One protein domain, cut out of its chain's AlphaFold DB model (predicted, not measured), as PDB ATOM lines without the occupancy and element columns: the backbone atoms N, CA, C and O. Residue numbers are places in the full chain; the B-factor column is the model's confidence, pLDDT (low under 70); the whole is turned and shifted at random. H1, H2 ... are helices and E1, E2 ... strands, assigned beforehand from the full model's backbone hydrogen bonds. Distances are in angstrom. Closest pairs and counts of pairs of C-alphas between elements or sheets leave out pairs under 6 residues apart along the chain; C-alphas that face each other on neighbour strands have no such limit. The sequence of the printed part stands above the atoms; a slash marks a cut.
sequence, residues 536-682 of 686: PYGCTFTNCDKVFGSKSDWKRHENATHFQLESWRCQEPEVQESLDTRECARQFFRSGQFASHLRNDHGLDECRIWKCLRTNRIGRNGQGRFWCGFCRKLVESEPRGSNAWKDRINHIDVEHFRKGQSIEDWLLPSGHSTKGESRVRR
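AT A GLANCE: This is residues 536 to 682 of the 686 residues of an uncharacterized protein of Coccidioides immitis H538.4 (UniProt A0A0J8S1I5). A small two-strand hairpin, E2 and E3, sits near the middle of a loop-rich domain, with H4 beside it and H1 beyond H4, while two steeply tilted helices, H2 and H3, form a pair well away from this core. The short strand E1 lies between the hairpin and that pair, H5 lies apart from the other named elements, and three long stretches without named elements make up much of the rest. The printed part has 147 residues, with five named helices and three named strands in the order H1, E1, H2, H3, E2, E3, H4, H5; E2 and E3 form an antiparallel sheet. The class is mostly helix, though under half of the residues are in named elements. The whole is compact, with a radius of gyration of the C-alphas of 16.1 A and spans of 47, 39 and 25 A.

HOW THE PARTS SIT: Near the first printed residue, residues 537 to 538 pair with residues 547 to 548, antiparallel. H1, residues 551 to 561, is close but not clearly touching H4, residues 644 to 655; the closest C-alphas, of Lys 555 and Ile 649, are 7.0 A apart. These two helices run opposite ways at a tilt of 38 degrees, only just steep. E1, residues 567 to 569, pairs with no named strand; its closest C-alpha pair with H2, residues 591 to 601, is Trp 568 and Phe 594 at 6.8 A. H2 touches H3, residues 606 to 615, at a steep tilt of 53 degrees, opposite ways; the closest C-alphas are those of Ala 595 and Ile 609, 6.0 A apart. E2, residues 625 to 628, and E3, residues 633 to 636, are a hairpin, with N 626 and O 635 at 2.9 A and N 628 and O 633 at 3.0 A, within hydrogen-bond range. The closest C-alphas of E2 and H4 are those of Phe 626 and Arg 648, 7.0 A apart, and E3 and H4 are near each other. H5, residues 675 to 680, is apart from H1, H2, H3, H4, E1, E2 and E3. In H1, H2, H4 and H5 every O i to N i+4 pair is within hydrogen-bond range; in H3 it is 5 of 6.

IN THESE COORDINATES: H1 begins at C-alpha 551, (23.587, 73.200, 7.999), and spans 15.3 A from first to last C-alpha. E1 spans 6.9 A, H2 15.2 A and H3 14.1 A. E2 begins at C-alpha 625, (41.633, 74.179, 19.228); E2 and E3 each span 9.7 A. H4 spans 15.9 A, and H5 spans 8.7 A, ending at C-alpha 680, (17.476, 60.115, 28.680).

THE WHOLE: The two C-alphas farthest apart, of Gly 549 and Asp 605, are 48.0 A apart. The printed part has no cut. The links E1 to H2, 21 residues, and H4 to H5, 19 residues, are long. The mean pLDDT of the printed part is 86.6, and residues 575 to 581 and 639 to 642 are under 70.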
ATOM      1  N   PRO A 536      19.492  65.916  10.247       82.38
ATOM      2  CA  PRO A 536      20.779  65.322  10.614       82.38
ATOM      3  C   PRO A 536      21.714  66.277  11.367       82.38
ATOM      4  O   PRO A 536      22.649  65.827  12.012       82.38
ATOM      5  N   TYR A 537      21.479  67.592  11.308       90.19
ATOM      6  CA  TYR A 537      22.310  68.578  11.997       90.19
ATOM      7  C   TYR A 537      21.753  68.841  13.393       90.19
ATOM      8  O   TYR A 537      20.735  69.520  13.537       90.19
ATOM      9  N   GLY A 538      22.414  68.343  14.430       91.88
ATOM     10  CA  GLY A 538      22.046  68.641  15.811       91.88
ATOM     11  C   GLY A 538      22.968  69.655  16.478       91.88
ATOM     12  O   GLY A 538      24.152  69.736  16.171       91.88
ATOM     13  N   CYS A 539      22.423  70.429  17.415       93.94
ATOM     14  CA  CYS A 539      23.227  71.308  18.255       93.94
ATOM     15  C   CYS A 539      24.185  70.494  19.139       93.94
ATOM     16  O   CYS A 539      23.810  69.460  19.687       93.94
ATOM     17  N   THR A 540      25.412  70.971  19.288       91.81
ATOM     18  CA  THR A 540      26.551  70.267  19.905       91.81
ATOM     19  C   THR A 540      26.847  70.705  21.347       91.81
ATOM     20  O   THR A 540      27.792  70.221  21.971       91.81
ATOM     21  N   PHE A 541      26.037  71.613  21.897       89.94
ATOM     22  CA  PHE A 541      26.142  72.081  23.281       89.94
ATOM     23  C   PHE A 541      25.366  71.164  24.242       89.94
ATOM     24  O   PHE A 541      24.288  70.664  23.913       89.94
ATOM     25  N   THR A 542      25.918  70.972  25.445       86.75
ATOM     26  CA  THR A 542      25.467  70.015  26.479       86.75
ATOM     27  C   THR A 542      23.978  70.125  26.823       86.75
ATOM     28  O   THR A 542      23.281  69.117  26.942       86.75
ATOM     29  N   ASN A 543      23.480  71.357  26.937       85.19
ATOM     30  CA  ASN A 543      22.128  71.672  27.397       85.19
ATOM     31  C   ASN A 543      21.242  72.207  26.256       85.19
ATOM     32  O   ASN A 543      20.411  73.090  26.467       85.19
ATOM     33  N   CYS A 544      21.432  71.730  25.018       90.94
ATOM     34  CA  CYS A 544      20.598  72.158  23.894       90.94
ATOM     35  C   CYS A 544      20.277  71.041  22.894       90.94
ATOM     36  O   CYS A 544      21.023  70.782  21.951       90.94
ATOM     37  N   ASP A 545      19.102  70.428  23.030       90.19
ATOM     38  CA  ASP A 545      18.691  69.253  22.242       90.19
ATOM     39  C   ASP A 545      18.043  69.593  20.882       90.19
ATOM     40  O   ASP A 545      17.361  68.779  20.265       90.19
ATOM     41  N   LYS A 546      18.281  70.807  20.365       90.69
ATOM     42  CA  LYS A 546      17.701  71.284  19.098       90.69
ATOM     43  C   LYS A 546      18.363  70.622  17.878       90.69
ATOM     44  O   LYS A 546      19.584  70.661  17.731       90.69
ATOM     45  N   VAL A 547      17.539  70.074  16.979       92.31
ATOM     46  CA  VAL A 547      17.931  69.388  15.725       92.31
ATOM     47  C   VAL A 547      17.293  70.018  14.480       92.31
ATOM     48  O   VAL A 547      16.145  70.476  14.515       92.31
ATOM     49  N   PHE A 548      18.024  70.031  13.363       89.81
ATOM     50  CA  PHE A 548      17.786  70.883  12.194       89.81
ATOM     51  C   PHE A 548      17.927  70.124  10.867       89.81
ATOM     52  O   PHE A 548      18.831  69.316  10.667       89.81
ATOM     53  N   GLY A 549      17.070  70.460   9.898       85.69
ATOM     54  CA  GLY A 549      17.135  69.910   8.538       85.69
ATOM     55  C   GLY A 549      18.187  70.547   7.620       85.69
ATOM     56  O   GLY A 549      18.320  70.133   6.471       85.69
ATOM     57  N   SER A 550      18.927  71.564   8.072       87.00
ATOM     58  CA  SER A 550      19.958  72.209   7.253       87.00
ATOM     59  C   SER A 550      21.154  72.695   8.072       87.00
ATOM     60  O   SER A 550      20.999  73.194   9.190       87.00
ATOM     61  N   LYS A 551      22.346  72.626   7.458       89.00
ATOM     62  CA  LYS A 551      23.587  73.200   7.999       89.00
ATOM     63  C   LYS A 551      23.431  74.691   8.307       89.00
ATOM     64  O   LYS A 551      23.971  75.170   9.298       89.00
ATOM     65  N   SER A 552      22.695  75.425   7.471       89.69
ATOM     66  CA  SER A 552      22.492  76.870   7.614       89.69
ATOM     67  C   SER A 552      21.677  77.225   8.857       89.69
ATOM     68  O   SER A 552      22.021  78.178   9.551       89.69
ATOM     69  N   ASP A 553      20.629  76.457   9.163       90.88
ATOM     70  CA  ASP A 553      19.792  76.690  10.345       90.88
ATOM     71  C   ASP A 553      20.513  76.281  11.633       90.88
ATOM     72  O   ASP A 553      20.504  77.046  12.596       90.88
ATOM     73  N   TRP A 554      21.211  75.137  11.620       93.06
ATOM     74  CA  TRP A 554      22.071  74.693  12.722       93.06
ATOM     75  C   TRP A 554      23.183  75.709  13.025       93.06
ATOM     76  O   TRP A 554      23.291  76.190  14.152       93.06
ATOM     77  N   LYS A 555      23.946  76.126  12.004       92.19
ATOM     78  CA  LYS A 555      24.999  77.146  12.129       92.19
ATOM     79  C   LYS A 555      24.452  78.475  12.650       92.19
ATOM     80  O   LYS A 555      25.097  79.101  13.487       92.19
ATOM     81  N   ARG A 556      23.283  78.920  12.163       93.25
ATOM     82  CA  ARG A 556      22.632  80.153  12.642       93.25
ATOM     83  C   ARG A 556      22.220  80.025  14.107       93.25
ATOM     84  O   ARG A 556      22.420  80.973  14.852       93.25
ATOM     85  N   HIS A 557      21.680  78.877  14.519       93.62
ATOM     86  CA  HIS A 557      21.329  78.629  15.914       93.62
ATOM     87  C   HIS A 557      22.560  78.638  16.825       93.62
ATOM     88  O   HIS A 557      22.570  79.407  17.783       93.62
ATOM     89  N   GLU A 558      23.597  77.844  16.538       91.94
ATOM     90  CA  GLU A 558      24.762  77.791  17.430       91.94
ATOM     91  C   GLU A 558      25.456  79.157  17.540       91.94
ATOM     92  O   GLU A 558      25.768  79.581  18.644       91.94
ATOM     93  N   ASN A 559      25.600  79.893  16.431       88.88
ATOM     94  CA  ASN A 559      26.223  81.224  16.419       88.88
ATOM     95  C   ASN A 559      25.377  82.312  17.124       88.88
ATOM     96  O   ASN A 559      25.908  83.376  17.426       88.88
ATOM     97  N   ALA A 560      24.070  82.106  17.312       89.81
ATOM     98  CA  ALA A 560      23.165  83.112  17.883       89.81
ATOM     99  C   ALA A 560      22.694  82.787  19.309       89.81
ATOM    100  O   ALA A 560      22.278  83.689  20.023       89.81
ATOM    101  N   THR A 561      22.713  81.514  19.713       88.88
ATOM    102  CA  THR A 561      22.236  81.071  21.035       88.88
ATOM    103  C   THR A 561      23.371  80.657  21.968       88.88
ATOM    104  O   THR A 561      23.196  80.736  23.179       88.88
ATOM    105  N   HIS A 562      24.519  80.218  21.440       90.19
ATOM    106  CA  HIS A 562      25.570  79.590  22.241       90.19
ATOM    107  C   HIS A 562      26.906  80.317  22.130       90.19
ATOM    108  O   HIS A 562      27.257  80.871  21.091       90.19
ATOM    109  N   PHE A 563      27.683  80.271  23.211       85.94
ATOM    110  CA  PHE A 563      29.033  80.820  23.256       85.94
ATOM    111  C   PHE A 563      29.976  79.810  23.909       85.94
ATOM    112  O   PHE A 563      29.841  79.499  25.092       85.94
ATOM    113  N   GLN A 564      30.946  79.289  23.153       85.50
ATOM    114  CA  GLN A 564      31.946  78.383  23.719       85.50
ATOM    115  C   GLN A 564      32.945  79.181  24.567       85.50
ATOM    116  O   GLN A 564      33.824  79.868  24.037       85.50
ATOM    117  N   LEU A 565      32.815  79.075  25.888       88.69
ATOM    118  CA  LEU A 565      33.819  79.555  26.834       88.69
ATOM    119  C   LEU A 565      35.121  78.753  26.707       88.69
ATOM    120  O   LEU A 565      35.125  77.588  26.302       88.69
ATOM    121  N   GLU A 566      36.225  79.394  27.073       90.69
ATOM    122  CA  GLU A 566      37.511  78.723  27.242       90.69
ATOM    123  C   GLU A 566      37.431  77.706  28.387       90.69
ATOM    124  O   GLU A 566      36.819  77.972  29.422       90.69
ATOM    125  N   SER A 567      37.994  76.518  28.179       94.00
ATOM    126  CA  SER A 567      37.997  75.444  29.176       94.00
ATOM    127  C   SER A 567      39.110  74.432  28.903       94.00
ATOM    128  O   SER A 567      39.743  74.459  27.852       94.00
ATOM    129  N   TRP A 568      39.341  73.526  29.846       94.06
ATOM    130  CA  TRP A 568      40.291  72.421  29.750       94.06
ATOM    131  C   TRP A 568      39.552  71.113  30.023       94.06
ATOM    132  O   TRP A 568      38.720  71.077  30.930       94.06
ATOM    133  N   ARG A 569      39.838  70.052  29.262       92.75
ATOM    134  CA  ARG A 569      39.304  68.697  29.504       92.75
ATOM    135  C   ARG A 569      40.455  67.774  29.878       92.75
ATOM    136  O   ARG A 569      41.438  67.712  29.143       92.75
ATOM    137  N   CYS A 570      40.363  67.051  30.990       92.06
ATOM    138  CA  CYS A 570      41.396  66.077  31.323       92.06
ATOM    139  C   CYS A 570      41.395  64.913  30.317       92.06
ATOM    140  O   CYS A 570      40.336  64.448  29.896       92.06
ATOM    141  N   GLN A 571      42.593  64.476  29.926       89.56
ATOM    142  CA  GLN A 571      42.833  63.327  29.044       89.56
ATOM    143  C   GLN A 571      43.838  62.336  29.660       89.56
ATOM    144  O   GLN A 571      44.183  61.343  29.026       89.56
ATOM    145  N   GLU A 572      44.314  62.598  30.882       89.00
ATOM    146  CA  GLU A 572      45.106  61.631  31.643       89.00
ATOM    147  C   GLU A 572      44.197  60.462  32.082       89.00
ATOM    148  O   GLU A 572      42.990  60.671  32.271       89.00
ATOM    149  N   PRO A 573      44.739  59.243  32.256       85.44
ATOM    150  CA  PRO A 573      43.976  58.116  32.779       85.44
ATOM    151  C   PRO A 573      43.538  58.356  34.229       85.44
ATOM    152  O   PRO A 573      44.234  58.995  35.020       85.44
ATOM    153  N   GLU A 574      42.365  57.836  34.567       77.19
ATOM    154  CA  GLU A 574      41.790  57.822  35.907       77.19
ATOM    155  C   GLU A 574      42.594  56.868  36.802       77.19
ATOM    156  O   GLU A 574      42.700  55.677  36.520       77.19
ATOM    157  N   VAL A 575      43.212  57.399  37.863       64.69
ATOM    158  CA  VAL A 575      44.091  56.631  38.762       64.69
ATOM    159  C   VAL A 575      43.249  55.989  39.870       64.69
ATOM    160  O   VAL A 575      43.292  56.401  41.026       64.69
ATOM    161  N   GLN A 576      42.438  55.002  39.493       58.47
ATOM    162  CA  GLN A 576      41.743  54.106  40.422       58.47
ATOM    163  C   GLN A 576      42.266  52.676  40.258       58.47
ATOM    164  O   GLN A 576      42.692  52.282  39.179       58.47
ATOM    165  N   GLU A 577      42.236  51.891  41.336       58.09
ATOM    166  CA  GLU A 577      42.829  50.541  41.403       58.09
ATOM    167  C   GLU A 577      42.027  49.461  40.637       58.09
ATOM    168  O   GLU A 577      42.398  48.288  40.615       58.09
ATOM    169  N   SER A 578      40.924  49.847  39.990       57.91
ATOM    170  CA  SER A 578      40.138  49.020  39.070       57.91
ATOM    171  C   SER A 578      40.865  48.795  37.739       57.91
ATOM    172  O   SER A 578      41.455  49.724  37.198       57.91
ATOM    173  N   LEU A 579      40.744  47.596  37.156       62.62
ATOM    174  CA  LEU A 579      41.477  47.198  35.939       62.62
ATOM    175  C   LEU A 579      41.114  47.988  34.657       62.62
ATOM    176  O   LEU A 579      41.806  47.854  33.647       62.62
ATOM    177  N   ASP A 580      40.062  48.811  34.677       60.81
ATOM    178  CA  ASP A 580      39.604  49.599  33.530       60.81
ATOM    179  C   ASP A 580      40.272  50.985  33.465       60.81
ATOM    180  O   ASP A 580      39.803  51.956  34.062       60.81
ATOM    181  N   THR A 581      41.347  51.102  32.676       69.19
ATOM    182  CA  THR A 581      42.090  52.358  32.435       69.19
ATOM    183  C   THR A 581      41.279  53.375  31.610       69.19
ATOM    184  O   THR A 581      41.540  53.612  30.427       69.19
ATOM    185  N   ARG A 582      40.268  53.991  32.225       80.44
ATOM    186  CA  ARG A 582      39.409  55.016  31.613       80.44
ATOM    187  C   ARG A 582      40.106  56.384  31.582       80.44
ATOM    188  O   ARG A 582      40.891  56.708  32.465       80.44
ATOM    189  N   GLU A 583      39.817  57.227  30.587       85.38
ATOM    190  CA  GLU A 583      40.247  58.639  30.629       85.38
ATOM    191  C   GLU A 583      39.495  59.418  31.722       85.38
ATOM    192  O   GLU A 583      38.320  59.170  31.958       85.38
ATOM    193  N   CYS A 584      40.121  60.412  32.350       88.62
ATOM    194  CA  CYS A 584      39.487  61.200  33.413       88.62
ATOM    195  C   CYS A 584      38.327  62.092  32.924       88.62
ATOM    196  O   CYS A 584      37.355  62.302  33.647       88.62
ATOM    197  N   ALA A 585      38.412  62.636  31.702       89.50
ATOM    198  CA  ALA A 585      37.364  63.405  31.011       89.50
ATOM    199  C   ALA A 585      36.766  64.649  31.724       89.50
ATOM    200  O   ALA A 585      35.904  65.324  31.151       89.50
ATOM    201  N   ARG A 586      37.199  64.996  32.944       90.12
ATOM    202  CA  ARG A 586      36.666  66.131  33.721       90.12
ATOM    203  C   ARG A 586      36.972  67.480  33.056       90.12
ATOM    204  O   ARG A 586      38.093  67.711  32.599       90.12
ATOM    205  N   GLN A 587      35.974  68.369  33.007       92.25
ATOM    206  CA  GLN A 587      36.073  69.698  32.388       92.25
ATOM    207  C   GLN A 587      36.225  70.811  33.435       92.25
ATOM    208  O   GLN A 587      35.507  70.846  34.431       92.25
ATOM    209  N   PHE A 588      37.114  71.768  33.165       93.38
ATOM    210  CA  PHE A 588      37.422  72.904  34.036       93.38
ATOM    211  C   PHE A 588      37.372  74.221  33.255       93.38
ATOM    212  O   PHE A 588      37.848  74.293  32.125       93.38
ATOM    213  N   PHE A 589      36.854  75.290  33.866       91.31
ATOM    214  CA  PHE A 589      36.716  76.613  33.227       91.31
ATOM    215  C   PHE A 589      37.799  77.622  33.648       91.31
ATOM    216  O   PHE A 589      37.769  78.780  33.235       91.31
ATOM    217  N   ARG A 590      38.769  77.202  34.472       91.50
ATOM    218  CA  ARG A 590      39.926  78.012  34.888       91.50
ATOM    219  C   ARG A 590      41.196  77.164  34.877       91.50
ATOM    220  O   ARG A 590      41.212  76.070  35.438       91.50
ATOM    221  N   SER A 591      42.275  77.709  34.319       89.31
ATOM    222  CA  SER A 591      43.593  77.065  34.244       89.31
ATOM    223  C   SER A 591      44.112  76.616  35.614       89.31
ATOM    224  O   SER A 591      44.535  75.476  35.761       89.31
ATOM    225  N   GLY A 592      44.006  77.464  36.642       90.81
ATOM    226  CA  GLY A 592      44.435  77.128  38.006       90.81
ATOM    227  C   GLY A 592      43.654  75.972  38.650       90.81
ATOM    228  O   GLY A 592      44.234  75.192  39.399       90.81
ATOM    229  N   GLN A 593      42.366  75.806  38.319       94.88
ATOM    230  CA  GLN A 593      41.578  74.656  38.785       94.88
ATOM    231  C   GLN A 593      42.034  73.368  38.091       94.88
ATOM    232  O   GLN A 593      42.232  72.360  38.760       94.88
ATOM    233  N   PHE A 594      42.272  73.424  36.775       93.12
ATOM    234  CA  PHE A 594      42.801  72.290  36.015       93.12
ATOM    235  C   PHE A 594      44.207  71.883  36.490       93.12
ATOM    236  O   PHE A 594      44.463  70.702  36.692       93.12
ATOM    237  N   ALA A 595      45.092  72.849  36.750       91.50
ATOM    238  CA  ALA A 595      46.427  72.599  37.293       91.50
ATOM    239  C   ALA A 595      46.386  71.951  38.688       91.50
ATOM    240  O   ALA A 595      47.115  70.996  38.939       91.50
ATOM    241  N   SER A 596      45.503  72.430  39.575       93.88
ATOM    242  CA  SER A 596      45.287  71.832  40.902       93.88
ATOM    243  C   SER A 596      44.793  70.385  40.790       93.88
ATOM    244  O   SER A 596      45.356  69.491  41.411       93.88
ATOM    245  N   HIS A 597      43.810  70.131  39.923       93.25
ATOM    246  CA  HIS A 597      43.307  68.790  39.622       93.25
ATOM    247  C   HIS A 597      44.407  67.839  39.110       93.25
ATOM    248  O   HIS A 597      44.538  66.729  39.620       93.25
ATOM    249  N   LEU A 598      45.234  68.269  38.151       91.50
ATOM    250  CA  LEU A 598      46.336  67.450  37.632       91.50
ATOM    251  C   LEU A 598      47.399  67.138  38.701       91.50
ATOM    252  O   LEU A 598      47.965  66.045  38.699       91.50
ATOM    253  N   ARG A 599      47.659  68.075  39.621       92.88
ATOM    254  CA  ARG A 599      48.598  67.871  40.731       92.88
ATOM    255  C   ARG A 599      48.045  66.905  41.782       92.88
ATOM    256  O   ARG A 599      48.764  66.017  42.221       92.88
ATOM    257  N   ASN A 600      46.782  67.075  42.173       91.44
ATOM    258  CA  ASN A 600      46.187  66.358  43.302       91.44
ATOM    259  C   ASN A 600      45.671  64.963  42.915       91.44
ATOM    260  O   ASN A 600      45.881  64.011  43.657       91.44
ATOM    261  N   ASP A 601      45.021  64.842  41.754       88.81
ATOM    262  CA  ASP A 601      44.256  63.641  41.381       88.81
ATOM    263  C   ASP A 601      45.026  62.719  40.420       88.81
ATOM    264  O   ASP A 601      44.677  61.553  40.260       88.81
ATOM    265  N   HIS A 602      46.056  63.251  39.753       89.12
ATOM    266  CA  HIS A 602      46.917  62.513  38.819       89.12
ATOM    267  C   HIS A 602      48.400  62.523  39.230       89.12
ATOM    268  O   HIS A 602      49.218  61.903  38.552       89.12
ATOM    269  N   GLY A 603      48.766  63.222  40.314       88.12
ATOM    270  CA  GLY A 603      50.140  63.273  40.826       88.12
ATOM    271  C   GLY A 603      51.164  63.871  39.853       88.12
ATOM    272  O   GLY A 603      52.339  63.512  39.916       88.12
ATOM    273  N   LEU A 604      50.736  64.723  38.912       89.19
ATOM    274  CA  LEU A 604      51.622  65.219  37.858       89.19
ATOM    275  C   LEU A 604      52.656  66.222  38.378       89.19
ATOM    276  O   LEU A 604      52.353  67.099  39.186       89.19
ATOM    277  N   ASP A 605      53.866  66.144  37.825       88.50
ATOM    278  CA  ASP A 605      54.892  67.166  37.985       88.50
ATOM    279  C   ASP A 605      54.522  68.463  37.243       88.50
ATOM    280  O   ASP A 605      53.779  68.457  36.256       88.50
ATOM    281  N   GLU A 606      55.095  69.589  37.673       79.62
ATOM    282  CA  GLU A 606      54.799  70.898  37.080       79.62
ATOM    283  C   GLU A 606      55.086  70.956  35.568       79.62
ATOM    284  O   GLU A 606      54.358  71.629  34.842       79.62
ATOM    285  N   CYS A 607      56.093  70.241  35.048       84.25
ATOM    286  CA  CYS A 607      56.410  70.260  33.616       84.25
ATOM    287  C   CYS A 607      55.313  69.562  32.794       84.25
ATOM    288  O   CYS A 607      54.847  70.113  31.787       84.25
ATOM    289  N   ARG A 608      54.816  68.405  33.256       86.44
ATOM    290  CA  ARG A 608      53.613  67.774  32.687       86.44
ATOM    291  C   ARG A 608      52.378  68.656  32.851       86.44
ATOM    292  O   ARG A 608      51.654  68.818  31.873       86.44
ATOM    293  N   ILE A 609      52.167  69.306  33.997       86.38
ATOM    294  CA  ILE A 609      51.042  70.240  34.195       86.38
ATOM    295  C   ILE A 609      51.087  71.388  33.169       86.38
ATOM    296  O   ILE A 609      50.084  71.651  32.503       86.38
ATOM    297  N   TRP A 610      52.244  72.028  32.959       82.81
ATOM    298  CA  TRP A 610      52.420  73.085  31.950       82.81
ATOM    299  C   TRP A 610      52.226  72.592  30.510       82.81
ATOM    300  O   TRP A 610      51.719  73.344  29.669       82.81
ATOM    301  N   LYS A 611      52.581  71.334  30.215       86.25
ATOM    302  CA  LYS A 611      52.270  70.686  28.933       86.25
ATOM    303  C   LYS A 611      50.758  70.504  28.776       86.25
ATOM    304  O   LYS A 611      50.201  71.012  27.804       86.25
ATOM    305  N   CYS A 612      50.090  69.881  29.746       88.44
ATOM    306  CA  CYS A 612      48.657  69.579  29.707       88.44
ATOM    307  C   CYS A 612      47.788  70.849  29.672       88.44
ATOM    308  O   CYS A 612      46.827  70.914  28.906       88.44
ATOM    309  N   LEU A 613      48.167  71.911  30.396       88.00
ATOM    310  CA  LEU A 613      47.553  73.248  30.308       88.00
ATOM    311  C   LEU A 613      47.553  73.827  28.881       88.00
ATOM    312  O   LEU A 613      46.655  74.599  28.530       88.00
ATOM    313  N   ARG A 614      48.558  73.470  28.070       86.25
ATOM    314  CA  ARG A 614      48.739  73.937  26.689       86.25
ATOM    315  C   ARG A 614      48.125  72.991  25.660       86.25
ATOM    316  O   ARG A 614      47.605  73.472  24.654       86.25
ATOM    317  N   THR A 615      48.194  71.675  25.860       86.25
ATOM    318  CA  THR A 615      47.614  70.684  24.937       86.25
ATOM    319  C   THR A 615      46.100  70.602  25.093       86.25
ATOM    320  O   THR A 615      45.383  70.749  24.103       86.25
ATOM    321  N   ASN A 616      45.604  70.499  26.328       90.56
ATOM    322  CA  ASN A 616      44.236  70.070  26.637       90.56
ATOM    323  C   ASN A 616      43.208  71.229  26.663       90.56
ATOM    324  O   ASN A 616      42.100  71.092  27.189       90.56
ATOM    325  N   ARG A 617      43.588  72.394  26.122       91.19
ATOM    326  CA  ARG A 617      42.798  73.634  26.094       91.19
ATOM    327  C   ARG A 617      41.780  73.630  24.950       91.19
ATOM    328  O   ARG A 617      42.152  73.597  23.779       91.19
ATOM    329  N   ILE A 618      40.504  73.784  25.292       91.38
ATOM    330  CA  ILE A 618      39.407  74.147  24.390       91.38
ATOM    331  C   ILE A 618      39.380  75.677  24.278       91.38
ATOM    332  O   ILE A 618      39.152  76.383  25.262       91.38
ATOM    333  N   GLY A 619      39.615  76.201  23.077       86.56
ATOM    334  CA  GLY A 619      39.681  77.636  22.826       86.56
ATOM    335  C   GLY A 619      38.329  78.346  22.906       86.56
ATOM    336  O   GLY A 619      37.292  77.808  22.504       86.56
ATOM    337  N   ARG A 620      38.350  79.608  23.353       86.12
ATOM    338  CA  ARG A 620      37.194  80.514  23.306       86.12
ATOM    339  C   ARG A 620      36.655  80.602  21.873       86.12
ATOM    340  O   ARG A 620      37.406  80.873  20.941       86.12
ATOM    341  N   ASN A 621      35.365  80.333  21.689       83.00
ATOM    342  CA  ASN A 621      34.708  80.200  20.381       83.00
ATOM    343  C   ASN A 621      35.431  79.266  19.373       83.00
ATOM    344  O   ASN A 621      35.338  79.459  18.162       83.00
ATOM    345  N   GLY A 622      36.172  78.268  19.872       77.12
ATOM    346  CA  GLY A 622      36.955  77.312  19.081       77.12
ATOM    347  C   GLY A 622      38.344  77.786  18.630       77.12
ATOM    348  O   GLY A 622      38.990  77.072  17.872       77.12
ATOM    349  N   GLN A 623      38.819  78.960  19.066       81.56
ATOM    350  CA  GLN A 623      40.099  79.538  18.627       81.56
ATOM    351  C   GLN A 623      41.324  78.678  18.992       81.56
ATOM    352  O   GLN A 623      41.632  78.467  20.169       81.56
ATOM    353  N   GLY A 624      42.078  78.247  17.978       84.25
ATOM    354  CA  GLY A 624      43.309  77.462  18.105       84.25
ATOM    355  C   GLY A 624      43.034  75.962  18.207       84.25
ATOM    356  O   GLY A 624      43.568  75.191  17.415       84.25
ATOM    357  N   ARG A 625      42.167  75.549  19.141       89.94
ATOM    358  CA  ARG A 625      41.633  74.179  19.228       89.94
ATOM    359  C   ARG A 625      40.172  74.166  19.661       89.94
ATOM    360  O   ARG A 625      39.754  74.982  20.484       89.94
ATOM    361  N   PHE A 626      39.419  73.180  19.183       91.94
ATOM    362  CA  PHE A 626      38.046  72.904  19.609       91.94
ATOM    363  C   PHE A 626      37.837  71.412  19.901       91.94
ATOM    364  O   PHE A 626      38.496  70.554  19.321       91.94
ATOM    365  N   TRP A 627      36.900  71.088  20.795       93.38
ATOM    366  CA  TRP A 627      36.472  69.703  21.025       93.38
ATOM    367  C   TRP A 627      35.515  69.238  19.923       93.38
ATOM    368  O   TRP A 627      34.536  69.930  19.619       93.38
ATOM    369  N   CYS A 628      35.769  68.053  19.367       94.31
ATOM    370  CA  CYS A 628      34.812  67.329  18.537       94.31
ATOM    371  C   CYS A 628      34.370  66.051  19.263       94.31
ATOM    372  O   CYS A 628      35.157  65.114  19.396       94.31
ATOM    373  N   GLY A 629      33.107  66.002  19.702       91.44
ATOM    374  CA  GLY A 629      32.543  64.861  20.432       91.44
ATOM    375  C   GLY A 629      32.439  63.581  19.601       91.44
ATOM    376  O   GLY A 629      32.473  62.491  20.161       91.44
ATOM    377  N   PHE A 630      32.388  63.691  18.271       94.00
ATOM    378  CA  PHE A 630      32.423  62.535  17.371       94.00
ATOM    379  C   PHE A 630      33.834  61.957  17.207       94.00
ATOM    380  O   PHE A 630      34.018  60.750  17.322       94.00
ATOM    381  N   CYS A 631      34.854  62.801  17.006       92.56
ATOM    382  CA  CYS A 631      36.252  62.350  17.003       92.56
ATOM    383  C   CYS A 631      36.811  62.040  18.404       92.56
ATOM    384  O   CYS A 631      37.944  61.573  18.490       92.56
ATOM    385  N   ARG A 632      36.074  62.369  19.477       90.94
ATOM    386  CA  ARG A 632      36.488  62.260  20.892       90.94
ATOM    387  C   ARG A 632      37.864  62.886  21.174       90.94
ATOM    388  O   ARG A 632      38.633  62.387  21.990       90.94
ATOM    389  N   LYS A 633      38.196  63.977  20.472       91.19
ATOM    390  CA  LYS A 633      39.510  64.635  20.546       91.19
ATOM    391  C   LYS A 633      39.429  66.146  20.371       91.19
ATOM    392  O   LYS A 633      38.451  66.687  19.844       91.19
ATOM    393  N   LEU A 634      40.505  66.816  20.772       91.69
ATOM    394  CA  LEU A 634      40.771  68.201  20.405       91.69
ATOM    395  C   LEU A 634      41.276  68.250  18.960       91.69
ATOM    396  O   LEU A 634      42.213  67.543  18.593       91.69
ATOM    397  N   VAL A 635      40.632  69.076  18.144       91.50
ATOM    398  CA  VAL A 635      40.974  69.322  16.742       91.50
ATOM    399  C   VAL A 635      41.551  70.730  16.644       91.50
ATOM    400  O   VAL A 635      41.010  71.667  17.237       91.50
ATOM    401  N   GLU A 636      42.670  70.875  15.938       88.06
ATOM    402  CA  GLU A 636      43.330  72.168  15.745       88.06
ATOM    403  C   GLU A 636      42.627  72.988  14.652       88.06
ATOM    404  O   GLU A 636      42.043  72.434  13.720       88.06
ATOM    405  N   SER A 637      42.644  74.315  14.784       81.75
ATOM    406  CA  SER A 637      42.100  75.248  13.789       81.75
ATOM    407  C   SER A 637      43.225  76.065  13.159       81.75
ATOM    408  O   SER A 637      44.026  76.642  13.897       81.75
ATOM    409  N   GLU A 638      43.229  76.182  11.831       71.75
ATOM    410  CA  GLU A 638      44.260  76.897  11.069       71.75
ATOM    411  C   GLU A 638      44.544  78.318  11.603       71.75
ATOM    412  O   GLU A 638      43.628  79.142  11.684       71.75
ATOM    413  N   PRO A 639      45.806  78.661  11.942       59.28
ATOM    414  CA  PRO A 639      46.130  79.903  12.647       59.28
ATOM    415  C   PRO A 639      46.155  81.162  11.760       59.28
ATOM    416  O   PRO A 639      46.437  82.250  12.263       59.28
ATOM    417  N   ARG A 640      45.888  81.060  10.448       48.97
ATOM    418  CA  ARG A 640      45.943  82.192   9.502       48.97
ATOM    419  C   ARG A 640      44.599  82.472   8.828       48.97
ATOM    420  O   ARG A 640      44.204  81.788   7.894       48.97
ATOM    421  N   GLY A 641      43.937  83.548   9.253       55.59
ATOM    422  CA  GLY A 641      42.818  84.192   8.541       55.59
ATOM    423  C   GLY A 641      41.470  83.459   8.575       55.59
ATOM    424  O   GLY A 641      40.422  84.104   8.467       55.59
ATOM    425  N   SER A 642      41.466  82.142   8.771       58.66
ATOM    426  CA  SER A 642      40.246  81.368   8.973       58.66
ATOM    427  C   SER A 642      39.558  81.759  10.284       58.66
ATOM    428  O   SER A 642      40.181  82.043  11.306       58.66
ATOM    429  N   ASN A 643      38.227  81.815  10.252       77.00
ATOM    430  CA  ASN A 643      37.447  81.999  11.469       77.00
ATOM    431  C   ASN A 643      37.209  80.605  12.047       77.00
ATOM    432  O   ASN A 643      36.337  79.908  11.533       77.00
ATOM    433  N   ALA A 644      37.927  80.255  13.118       84.06
ATOM    434  CA  ALA A 644      37.908  78.936  13.763       84.06
ATOM    435  C   ALA A 644      36.498  78.363  14.023       84.06
ATOM    436  O   ALA A 644      36.290  77.150  13.979       84.06
ATOM    437  N   TRP A 645      35.493  79.223  14.215       85.00
ATOM    438  CA  TRP A 645      34.091  78.813  14.303       85.00
ATOM    439  C   TRP A 645      33.546  78.214  12.993       85.00
ATOM    440  O   TRP A 645      32.842  77.207  13.009       85.00
ATOM    441  N   LYS A 646      33.876  78.807  11.837       87.38
ATOM    442  CA  LYS A 646      33.564  78.239  10.513       87.38
ATOM    443  C   LYS A 646      34.255  76.890  10.335       87.38
ATOM    444  O   LYS A 646      33.630  75.987   9.789       87.38
ATOM    445  N   ASP A 647      35.494  76.765  10.798       89.81
ATOM    446  CA  ASP A 647      36.325  75.578  10.589       89.81
ATOM    447  C   ASP A 647      35.792  74.406  11.415       89.81
ATOM    448  O   ASP A 647      35.516  73.346  10.860       89.81
ATOM    449  N   ARG A 648      35.453  74.651  12.689       91.50
ATOM    450  CA  ARG A 648      34.663  73.747  13.540       91.50
ATOM    451  C   ARG A 648      33.364  73.293  12.865       91.50
ATOM    452  O   ARG A 648      33.097  72.098  12.765       91.50
ATOM    453  N   ILE A 649      32.555  74.238  12.381       91.00
ATOM    454  CA  ILE A 649      31.267  73.955  11.719       91.00
ATOM    455  C   ILE A 649      31.449  73.218  10.376       91.00
ATOM    456  O   ILE A 649      30.547  72.506   9.937       91.00
ATOM    457  N   ASN A 650      32.591  73.378   9.703       91.00
ATOM    458  CA  ASN A 650      32.926  72.664   8.472       91.00
ATOM    459  C   ASN A 650      33.421  71.246   8.756       91.00
ATOM    460  O   ASN A 650      32.912  70.324   8.130       91.00
ATOM    461  N   HIS A 651      34.321  71.066   9.724       92.62
ATOM    462  CA  HIS A 651      34.778  69.758  10.189       92.62
ATOM    463  C   HIS A 651      33.596  68.882  10.622       92.62
ATOM    464  O   HIS A 651      33.421  67.793  10.091       92.62
ATOM    465  N   ILE A 652      32.717  69.380  11.501       92.50
ATOM    466  CA  ILE A 652      31.583  68.589  12.017       92.50
ATOM    467  C   ILE A 652      30.562  68.240  10.909       92.50
ATOM    468  O   ILE A 652      29.996  67.148  10.897       92.50
ATOM    469  N   ASP A 653      30.354  69.133   9.937       92.06
ATOM    470  CA  ASP A 653      29.527  68.861   8.753       92.06
ATOM    471  C   ASP A 653      30.148  67.798   7.833       92.06
ATOM    472  O   ASP A 653      29.495  66.805   7.522       92.06
ATOM    473  N   VAL A 654      31.398  67.995   7.404       91.00
ATOM    474  CA  VAL A 654      32.072  67.129   6.421       91.00
ATOM    475  C   VAL A 654      32.400  65.759   7.014       91.00
ATOM    476  O   VAL A 654      32.095  64.741   6.393       91.00
ATOM    477  N   GLU A 655      32.976  65.721   8.215       91.75
ATOM    478  CA  GLU A 655      33.510  64.489   8.792       91.75
ATOM    479  C   GLU A 655      32.463  63.602   9.460       91.75
ATOM    480  O   GLU A 655      32.722  62.407   9.601       91.75
ATOM    481  N   HIS A 656      31.302  64.152   9.841       92.69
ATOM    482  CA  HIS A 656      30.331  63.450  10.688       92.69
ATOM    483  C   HIS A 656      28.894  63.527  10.158       92.69
ATOM    484  O   HIS A 656      28.350  62.504   9.739       92.69
ATOM    485  N   PHE A 657      28.275  64.715  10.084       90.12
ATOM    486  CA  PHE A 657      26.861  64.812   9.678       90.12
ATOM    487  C   PHE A 657      26.608  64.372   8.227       90.12
ATOM    488  O   PHE A 657      25.585  63.747   7.946       90.12
ATOM    489  N   ARG A 658      27.534  64.633   7.292       88.19
ATOM    490  CA  ARG A 658      27.435  64.106   5.916       88.19
ATOM    491  C   ARG A 658      27.663  62.599   5.815       88.19
ATOM    492  O   ARG A 658      27.180  62.001   4.859       88.19
ATOM    493  N   LYS A 659      28.357  61.997   6.786       88.38
ATOM    494  CA  LYS A 659      28.553  60.541   6.894       88.38
ATOM    495  C   LYS A 659      27.408  59.844   7.647       88.38
ATOM    496  O   LYS A 659      27.467  58.640   7.852       88.38
ATOM    497  N   GLY A 660      26.365  60.586   8.036       85.62
ATOM    498  CA  GLY A 660      25.143  60.044   8.636       85.62
ATOM    499  C   GLY A 660      25.189  59.812  10.148       85.62
ATOM    500  O   GLY A 660      24.245  59.233  10.674       85.62
ATOM    501  N   GLN A 661      26.235  60.260  10.852       89.81
ATOM    502  CA  GLN A 661      26.319  60.102  12.311       89.81
ATOM    503  C   GLN A 661      25.260  60.949  13.032       89.81
ATOM    504  O   GLN A 661      24.991  62.090  12.637       89.81
ATOM    505  N   SER A 662      24.659  60.396  14.089       90.19
ATOM    506  CA  SER A 662      23.588  61.051  14.840       90.19
ATOM    507  C   SER A 662      24.166  62.045  15.840       90.19
ATOM    508  O   SER A 662      25.203  61.794  16.442       90.19
ATOM    509  N   ILE A 663      23.474  63.156  16.119       92.06
ATOM    510  CA  ILE A 663      23.879  64.040  17.231       92.06
ATOM    511  C   ILE A 663      23.814  63.339  18.596       92.06
ATOM    512  O   ILE A 663      24.398  63.810  19.567       92.06
ATOM    513  N   GLU A 664      23.095  62.227  18.685       89.94
ATOM    514  CA  GLU A 664      22.946  61.463  19.921       89.94
ATOM    515  C   GLU A 664      24.270  60.797  20.319       89.94
ATOM    516  O   GLU A 664      24.583  60.770  21.506       89.94
ATOM    517  N   ASP A 665      25.112  60.446  19.337       91.94
ATOM    518  CA  ASP A 665      26.458  59.873  19.504       91.94
ATOM    519  C   ASP A 665      27.511  60.898  19.988       91.94
ATOM    520  O   ASP A 665      28.664  60.548  20.251       91.94
ATOM    521  N   TRP A 666      27.159  62.188  20.061       93.69
ATOM    522  CA  TRP A 666      28.101  63.263  20.384       93.69
ATOM    523  C   TRP A 666      28.540  63.198  21.850       93.69
ATOM    524  O   TRP A 666      27.753  63.473  22.759       93.69
ATOM    525  N   LEU A 667      29.818  62.882  22.078       93.19
ATOM    526  CA  LEU A 667      30.418  62.868  23.410       93.19
ATOM    527  C   LEU A 667      30.548  64.292  23.973       93.19
ATOM    528  O   LEU A 667      31.168  65.168  23.352       93.19
ATOM    529  N   LEU A 668      29.977  64.528  25.157       90.12
ATOM    530  CA  LEU A 668      30.024  65.842  25.796       90.12
ATOM    531  C   LEU A 668      31.468  66.231  26.194       90.12
ATOM    532  O   LEU A 668      32.280  65.362  26.501       90.12
ATOM    533  N   PRO A 669      31.816  67.536  26.230       87.06
ATOM    534  CA  PRO A 669      33.137  67.974  26.696       87.06
ATOM    535  C   PRO A 669      33.400  67.690  28.183       87.06
ATOM    536  O   PRO A 669      34.556  67.695  28.595       87.06
ATOM    537  N   SER A 670      32.344  67.466  28.973       87.25
ATOM    538  CA  SER A 670      32.406  67.119  30.393       87.25
ATOM    539  C   SER A 670      32.021  65.653  30.585       87.25
ATOM    540  O   SER A 670      30.869  65.286  30.344       87.25
ATOM    541  N   GLY A 671      32.979  64.833  31.019       85.94
ATOM    542  CA  GLY A 671      32.769  63.417  31.317       85.94
ATOM    543  C   GLY A 671      32.638  62.513  30.086       85.94
ATOM    544  O   GLY A 671      33.149  62.810  28.999       85.94
ATOM    545  N   HIS A 672      31.979  61.372  30.301       86.25
ATOM    546  CA  HIS A 672      31.952  60.223  29.383       86.25
ATOM    547  C   HIS A 672      30.617  59.995  28.679       86.25
ATOM    548  O   HIS A 672      30.553  59.170  27.773       86.25
ATOM    549  N   SER A 673      29.552  60.690  29.087       88.25
ATOM    550  CA  SER A 673      28.228  60.450  28.517       88.25
ATOM    551  C   SER A 673      28.043  61.112  27.162       88.25
ATOM    552  O   SER A 673      28.368  62.285  26.942       88.25
ATOM    553  N   THR A 674      27.451  60.348  26.254       92.00
ATOM    554  CA  THR A 674      26.917  60.848  24.994       92.00
ATOM    555  C   THR A 674      25.719  61.763  25.233       92.00
ATOM    556  O   THR A 674      25.106  61.810  26.311       92.00
ATOM    557  N   LYS A 675      25.352  62.511  24.196       89.75
ATOM    558  CA  LYS A 675      24.186  63.384  24.238       89.75
ATOM    559  C   LYS A 675      22.871  62.598  24.317       89.75
ATOM    560  O   LYS A 675      21.932  63.078  24.947       89.75
ATOM    561  N   GLY A 676      22.817  61.399  23.730       85.81
ATOM    562  CA  GLY A 676      21.692  60.469  23.848       85.81
ATOM    563  C   GLY A 676      21.414  60.093  25.305       85.81
ATOM    564  O   GLY A 676      20.338  60.401  25.818       85.81
ATOM    565  N   GLU A 677      22.412  59.542  26.008       88.25
ATOM    566  CA  GLU A 677      22.330  59.247  27.452       88.25
ATOM    567  C   GLU A 677      21.928  60.479  28.271       88.25
ATOM    568  O   GLU A 677      21.047  60.417  29.126       88.25
ATOM    569  N   SER A 678      22.569  61.618  27.990       85.31
ATOM    570  CA  SER A 678      22.358  62.874  28.716       85.31
ATOM    571  C   SER A 678      20.958  63.458  28.505       85.31
ATOM    572  O   SER A 678      20.500  64.246  29.326       85.31
ATOM    573  N   ARG A 679      20.270  63.086  27.419       83.38
ATOM    574  CA  ARG A 679      18.858  63.406  27.192       83.38
ATOM    575  C   ARG A 679      17.942  62.433  27.936       83.38
ATOM    576  O   ARG A 679      16.980  62.893  28.536       83.38
ATOM    577  N   VAL A 680      18.250  61.131  27.938       83.69
ATOM    578  CA  VAL A 680      17.476  60.115  28.680       83.69
ATOM    579  C   VAL A 680      17.492  60.418  30.181       83.69
ATOM    580  O   VAL A 680      16.428  60.566  30.764       83.69
ATOM    581  N   ARG A 681      18.663  60.677  30.783       78.94
ATOM    582  CA  ARG A 681      18.790  61.080  32.205       78.94
ATOM    583  C   ARG A 681      18.172  62.449  32.556       78.94
ATOM    584  O   ARG A 681      18.265  62.873  33.702       78.94
ATOM    585  N   ARG A 682      17.617  63.179  31.580       73.75
ATOM    586  CA  ARG A 682      16.885  64.448  31.773       73.75
ATOM    587  C   ARG A 682      15.400  64.345  31.416       73.75
ATOM    588  O   ARG A 682      14.688  65.338  31.557       73.75
TER     589      ARG A 682